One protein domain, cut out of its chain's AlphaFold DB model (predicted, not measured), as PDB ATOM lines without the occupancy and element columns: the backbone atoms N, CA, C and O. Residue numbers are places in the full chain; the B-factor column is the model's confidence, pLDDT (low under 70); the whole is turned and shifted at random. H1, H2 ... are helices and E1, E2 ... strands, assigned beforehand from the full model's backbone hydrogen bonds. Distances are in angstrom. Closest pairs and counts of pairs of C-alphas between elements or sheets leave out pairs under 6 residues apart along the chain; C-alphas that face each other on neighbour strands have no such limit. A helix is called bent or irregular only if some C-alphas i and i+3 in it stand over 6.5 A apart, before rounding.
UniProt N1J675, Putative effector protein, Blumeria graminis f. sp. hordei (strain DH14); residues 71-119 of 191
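What this domain is: This is residues 71 to 119 of the 191 residues of the protein "Putative effector protein" of Blumeria graminis f. sp. hordei (strain DH14) (UniProt N1J675). Three antiparallel strands, E1, E2 and E3, zigzag side by side into one strongly twisted sheet, and the long link after E3 folds back along that strand to a short helix, H1, which only grazes the sheet. The printed part has 49 residues, with three named strands and then one named helix along the chain, and its class is mostly strand. The sheet's order is E1, E2, E3. The whole is compact, with a radius of gyration of the C-alphas of 10.8 A, and rounded, spanning 28 by 23 by 16 A.

Where its parts are: E1 is residues 74 to 80, 17.0 A long, with C-alpha 74 at (350.364, 548.338, 342.143). E2 is residues 83 to 90, 20.3 A. E3 is residues 93 to 99, 19.7 A, with C-alpha 93 at (359.609, 546.866, 349.065). H1 is residues 115 to 119, with C-alpha 119 at (357.797, 537.404, 353.314); it is neither bent nor irregular, but only just: C-alphas 116 and 119 are 6.1 A apart.

How they stand to each other: The strands form a meander, each the antiparallel neighbour of the one before. The hairpin of E1 and E2 has directions 163 degrees apart, with N 78 and O 85 within hydrogen-bond range at 3.0 A. The hairpin of E2 and E3 has 156 degrees, with N 86 and O 97 at 2.8 A. E1 and E3 are the edge strands. Residues 97 to 98 of E3 pair antiparallel with residues 107 to 108. H1 only grazes the sheet; the closest C-alphas of E3 and H1, those of His 93 and Glu 115, are 7.3 A apart. In H1, 0 of 1 O i to N i+4 pairs and 1 of 2 O i to N i+3 pairs are within range.

The domain as a whole: The C-alphas farthest apart, those of Pro 103 and Thr 116, are 31.0 A apart. The printed part has no cut. The link from E3 to H1 is long, with 15 residues; the other two are tight. No printed residue has a pLDDT under 70.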
ATOM      1  N   PRO A  71     350.518 554.360 340.441       80.38
ATOM      2  CA  PRO A  71     349.700 553.313 339.817       80.38
ATOM      3  C   PRO A  71     350.505 552.144 339.225       80.38
ATOM      4  O   PRO A  71     350.175 550.990 339.471       80.38
ATOM      5  N   GLY A  72     351.629 552.423 338.550       85.00
ATOM      6  CA  GLY A  72     352.521 551.389 337.994       85.00
ATOM      7  C   GLY A  72     353.289 550.558 339.033       85.00
ATOM      8  O   GLY A  72     354.030 549.649 338.673       85.00
ATOM      9  N   GLN A  73     353.145 550.872 340.321       91.38
ATOM     10  CA  GLN A  73     353.703 550.109 341.436       91.38
ATOM     11  C   GLN A  73     352.666 549.198 342.100       91.38
ATOM     12  O   GLN A  73     353.028 548.399 342.965       91.38
ATOM     13  N   ILE A  74     351.395 549.272 341.696       91.56
ATOM     14  CA  ILE A  74     350.364 548.338 342.143       91.56
ATOM     15  C   ILE A  74     350.577 547.011 341.417       91.56
ATOM     16  O   ILE A  74     350.498 546.922 340.197       91.56
ATOM     17  N   PHE A  75     350.856 545.969 342.190       88.56
ATOM     18  CA  PHE A  75     351.131 544.632 341.682       88.56
ATOM     19  C   PHE A  75     349.883 543.752 341.612       88.56
ATOM     20  O   PHE A  75     349.803 542.880 340.761       88.56
ATOM     21  N   ALA A  76     348.929 543.899 342.528       87.75
ATOM     22  CA  ALA A  76     347.706 543.101 342.492       87.75
ATOM     23  C   ALA A  76     346.604 543.745 343.324       87.75
ATOM     24  O   ALA A  76     346.878 544.362 344.351       87.75
ATOM     25  N   GLN A  77     345.356 543.522 342.917       89.19
ATOM     26  CA  GLN A  77     344.169 543.842 343.700       89.19
ATOM     27  C   GLN A  77     343.188 542.681 343.621       89.19
ATOM     28  O   GLN A  77     342.907 542.181 342.533       89.19
ATOM     29  N   PHE A  78     342.693 542.227 344.768       88.38
ATOM     30  CA  PHE A  78     341.773 541.096 344.821       88.38
ATOM     31  C   PHE A  78     341.004 541.019 346.134       88.38
ATOM     32  O   PHE A  78     341.318 541.697 347.110       88.38
ATOM     33  N   ILE A  79     339.991 540.154 346.150       88.31
ATOM     34  CA  ILE A  79     339.213 539.821 347.340       88.31
ATOM     35  C   ILE A  79     339.623 538.425 347.809       88.31
ATOM     36  O   ILE A  79     339.641 537.477 347.020       88.31
ATOM     37  N   HIS A  80     339.932 538.293 349.094       84.75
ATOM     38  CA  HIS A  80     340.225 537.020 349.746       84.75
ATOM     39  C   HIS A  80     339.565 537.009 351.126       84.75
ATOM     40  O   HIS A  80     339.642 538.002 351.842       84.75
ATOM     41  N   GLU A  81     338.862 535.930 351.477       84.12
ATOM     42  CA  GLU A  81     338.157 535.812 352.768       84.12
ATOM     43  C   GLU A  81     337.284 537.039 353.112       84.12
ATOM     44  O   GLU A  81     337.297 537.540 354.232       84.12
ATOM     45  N   GLN A  82     336.537 537.551 352.124       85.50
ATOM     46  CA  GLN A  82     335.666 538.735 352.244       85.50
ATOM     47  C   GLN A  82     336.389 540.063 352.538       85.50
ATOM     48  O   GLN A  82     335.729 541.065 352.788       85.50
ATOM     49  N   LYS A  83     337.722 540.107 352.454       89.06
ATOM     50  CA  LYS A  83     338.517 541.333 352.594       89.06
ATOM     51  C   LYS A  83     339.149 541.720 351.272       89.06
ATOM     52  O   LYS A  83     339.501 540.865 350.459       89.06
ATOM     53  N   TYR A  84     339.316 543.019 351.071       92.06
ATOM     54  CA  TYR A  84     339.972 543.557 349.888       92.06
ATOM     55  C   TYR A  84     341.453 543.715 350.179       92.06
ATOM     56  O   TYR A  84     341.824 544.328 351.180       92.06
ATOM     57  N   PHE A  85     342.286 543.220 349.275       93.00
ATOM     58  CA  PHE A  85     343.733 543.312 349.351       93.00
ATOM     59  C   PHE A  85     344.278 544.070 348.149       93.00
ATOM     60  O   PHE A  85     343.818 543.893 347.022       93.00
ATOM     61  N   THR A  86     345.282 544.899 348.412       93.38
ATOM     62  CA  THR A  86     346.145 545.507 347.402       93.38
ATOM     63  C   THR A  86     347.579 545.140 347.741       93.38
ATOM     64  O   THR A  86     348.024 545.343 348.870       93.38
ATOM     65  N   ILE A  87     348.311 544.609 346.772       93.50
ATOM     66  CA  ILE A  87     349.750 544.395 346.877       93.50
ATOM     67  C   ILE A  87     350.425 545.454 346.020       93.50
ATOM     68  O   ILE A  87     350.069 545.612 344.851       93.50
ATOM     69  N   ALA A  88     351.395 546.168 346.580       94.44
ATOM     70  CA  ALA A  88     352.116 547.199 345.848       94.44
ATOM     71  C   ALA A  88     353.575 547.321 346.281       94.44
ATOM     72  O   ALA A  88     353.932 547.010 347.422       94.44
ATOM     73  N   TRP A  89     354.404 547.801 345.359       94.38
ATOM     74  CA  TRP A  89     355.751 548.268 345.646       94.38
ATOM     75  C   TRP A  89     355.666 549.629 346.326       94.38
ATOM     76  O   TRP A  89     355.255 550.619 345.730       94.38
ATOM     77  N   TYR A  90     356.061 549.673 347.587       94.06
ATOM     78  CA  TYR A  90     356.003 550.855 348.421       94.06
ATOM     79  C   TYR A  90     357.352 551.039 349.113       94.06
ATOM     80  O   TYR A  90     357.870 550.113 349.728       94.06
ATOM     81  N   MET A  91     357.959 552.217 348.939       92.00
ATOM     82  CA  MET A  91     359.302 552.536 349.454       92.00
ATOM     83  C   MET A  91     360.377 551.487 349.101       92.00
ATOM     84  O   MET A  91     361.285 551.218 349.878       92.00
ATOM     85  N   GLY A  92     360.282 550.899 347.903       91.31
ATOM     86  CA  GLY A  92     361.249 549.920 347.389       91.31
ATOM     87  C   GLY A  92     360.975 548.465 347.780       91.31
ATOM     88  O   GLY A  92     361.666 547.572 347.293       91.31
ATOM     89  N   HIS A  93     359.948 548.204 348.587       93.62
ATOM     90  CA  HIS A  93     359.609 546.866 349.065       93.62
ATOM     91  C   HIS A  93     358.170 546.489 348.717       93.62
ATOM     92  O   HIS A  93     357.312 547.344 348.515       93.62
ATOM     93  N   LEU A  94     357.897 545.189 348.615       93.75
ATOM     94  CA  LEU A  94     356.551 544.697 348.349       93.75
ATOM     95  C   LEU A  94     355.758 544.645 349.659       93.75
ATOM     96  O   LEU A  94     356.183 544.001 350.617       93.75
ATOM     97  N   HIS A  95     354.596 545.292 349.682       95.56
ATOM     98  CA  HIS A  95     353.732 545.372 350.855       95.56
ATOM     99  C   HIS A  95     352.305 544.940 350.536       95.56
ATOM    100  O   HIS A  95     351.832 545.080 349.406       95.56
ATOM    101  N   VAL A  96     351.619 544.426 351.559       95.44
ATOM    102  CA  VAL A  96     350.191 544.104 351.498       95.44
ATOM    103  C   VAL A  96     349.432 545.167 352.266       95.44
ATOM    104  O   VAL A  96     349.708 545.427 353.440       95.44
ATOM    105  N   PHE A  97     348.431 545.727 351.611       95.19
ATOM    106  CA  PHE A  97     347.441 546.605 352.199       95.19
ATOM    107  C   PHE A  97     346.091 545.913 352.146       95.19
ATOM    108  O   PHE A  97     345.782 545.217 351.177       95.19
ATOM    109  N   LYS A  98     345.265 546.112 353.168       94.62
ATOM    110  CA  LYS A  98     343.915 545.558 353.192       94.62
ATOM    111  C   LYS A  98     342.889 546.576 353.640       94.62
ATOM    112  O   LYS A  98     343.228 547.568 354.269       94.62
ATOM    113  N   LYS A  99     341.631 546.321 353.320       93.50
ATOM    114  CA  LYS A  99     340.480 546.978 353.938       93.50
ATOM    115  C   LYS A  99     339.387 545.944 354.139       93.50
ATOM    116  O   LYS A  99     339.249 545.029 353.324       93.50
ATOM    117  N   ASP A 100     338.633 546.087 355.222       87.38
ATOM    118  CA  ASP A 100     337.581 545.125 355.535       87.38
ATOM    119  C   ASP A 100     336.400 545.292 354.569       87.38
ATOM    120  O   ASP A 100     336.033 544.327 353.918       87.38
ATOM    121  N   ASN A 101     335.887 546.514 354.374       84.50
ATOM    122  CA  ASN A 101     334.784 546.808 353.448       84.50
ATOM    123  C   ASN A 101     334.954 548.179 352.773       84.50
ATOM    124  O   ASN A 101     335.652 549.050 353.286       84.50
ATOM    125  N   ALA A 102     334.276 548.417 351.645       74.00
ATOM    126  CA  ALA A 102     334.053 549.785 351.167       74.00
ATOM    127  C   ALA A 102     333.048 550.490 352.106       74.00
ATOM    128  O   ALA A 102     332.078 549.849 352.510       74.00
ATOM    129  N   PRO A 103     333.250 551.768 352.486       81.62
ATOM    130  CA  PRO A 103     334.163 552.759 351.906       81.62
ATOM    131  C   PRO A 103     335.517 552.910 352.631       81.62
ATOM    132  O   PRO A 103     336.200 553.903 352.406       81.62
ATOM    133  N   ALA A 104     335.914 551.974 353.503       83.56
ATOM    134  CA  ALA A 104     337.143 552.118 354.285       83.56
ATOM    135  C   ALA A 104     338.382 552.276 353.387       83.56
ATOM    136  O   ALA A 104     338.464 551.690 352.299       83.56
ATOM    137  N   LYS A 105     339.366 553.050 353.854       90.12
ATOM    138  CA  LYS A 105     340.661 553.158 353.180       90.12
ATOM    139  C   LYS A 105     341.516 551.925 353.449       90.12
ATOM    140  O   LYS A 105     341.355 551.222 354.448       90.12
ATOM    141  N   PHE A 106     342.417 551.646 352.516       93.31
ATOM    142  CA  PHE A 106     343.393 550.579 352.681       93.31
ATOM    143  C   PHE A 106     344.384 550.924 353.792       93.31
ATOM    144  O   PHE A 106     344.857 552.053 353.883       93.31
ATOM    145  N   TRP A 107     344.734 549.928 354.596       93.00
ATOM    146  CA  TRP A 107     345.689 550.040 355.688       93.00
ATOM    147  C   TRP A 107     346.770 548.952 355.592       93.00
ATOM    148  O   TRP A 107     346.518 547.894 355.008       93.00
ATOM    149  N   PRO A 108     347.984 549.184 356.127       94.62
ATOM    150  CA  PRO A 108     349.093 548.240 355.999       94.62
ATOM    151  C   PRO A 108     348.844 546.939 356.769       94.62
ATOM    152  O   PRO A 108     348.783 546.938 357.994       94.62
ATOM    153  N   ASP A 109     348.750 545.811 356.068       94.94
ATOM    154  CA  ASP A 109     348.688 544.489 356.704       94.94
ATOM    155  C   ASP A 109     350.086 543.891 356.954       94.94
ATOM    156  O   ASP A 109     350.269 543.005 357.794       94.94
ATOM    157  N   THR A 110     351.078 544.371 356.206       95.31
ATOM    158  CA  THR A 110     352.511 544.132 356.433       95.31
ATOM    159  C   THR A 110     353.131 545.231 357.287       95.31
ATOM    160  O   THR A 110     352.692 546.378 357.229       95.31
ATOM    161  N   ILE A 111     354.192 544.902 358.024       93.75
ATOM    162  CA  ILE A 111     354.854 545.833 358.946       93.75
ATOM    163  C   ILE A 111     355.972 546.586 358.219       93.75
ATOM    164  O   ILE A 111     356.871 545.966 357.650       93.75
ATOM    165  N   MET A 112     355.932 547.917 358.251       93.31
ATOM    166  CA  MET A 112     356.960 548.775 357.650       93.31
ATOM    167  C   MET A 112     358.258 548.734 358.471       93.31
ATOM    168  O   MET A 112     358.220 548.845 359.696       93.31
ATOM    169  N   GLY A 113     359.408 548.585 357.810       89.81
ATOM    170  CA  GLY A 113     360.734 548.506 358.433       89.81
ATOM    171  C   GLY A 113     361.116 547.137 359.003       89.81
ATOM    172  O   GLY A 113     362.206 546.995 359.557       89.81
ATOM    173  N   LEU A 114     360.229 546.142 358.894       91.44
ATOM    174  CA  LEU A 114     360.475 544.736 359.238       91.44
ATOM    175  C   LEU A 114     360.158 543.836 358.036       91.44
ATOM    176  O   LEU A 114     359.492 542.806 358.148       91.44
ATOM    177  N   GLU A 115     360.627 544.238 356.855       92.75
ATOM    178  CA  GLU A 115     360.301 543.614 355.572       92.75
ATOM    179  C   GLU A 115     360.666 542.126 355.528       92.75
ATOM    180  O   GLU A 115     359.933 541.321 354.950       92.75
ATOM    181  N   THR A 116     361.741 541.731 356.212       89.94
ATOM    182  CA  THR A 116     362.180 540.332 356.325       89.94
ATOM    183  C   THR A 116     361.153 539.429 357.015       89.94
ATOM    184  O   THR A 116     361.108 538.235 356.730       89.94
ATOM    185  N   MET A 117     360.280 539.982 357.866       91.12
ATOM    186  CA  MET A 117     359.205 539.238 358.536       91.12
ATOM    187  C   MET A 117     357.930 539.133 357.687       91.12
ATOM    188  O   MET A 117     357.087 538.272 357.933       91.12
ATOM    189  N   ASN A 118     357.783 539.983 356.668       93.62
ATOM    190  CA  ASN A 118     356.573 540.044 355.846       93.62
ATOM    191  C   ASN A 118     356.521 538.956 354.762       93.62
ATOM    192  O   ASN A 118     355.442 538.669 354.238       93.62
ATOM    193  N   GLY A 119     357.663 538.338 354.434       88.38
ATOM    194  CA  GLY A 119     357.797 537.404 353.314       88.38
ATOM    195  C   GLY A 119     356.786 536.258 353.346       88.38
ATOM    196  O   GLY A 119     356.091 536.035 352.359       88.38
TER     197      GLY A 119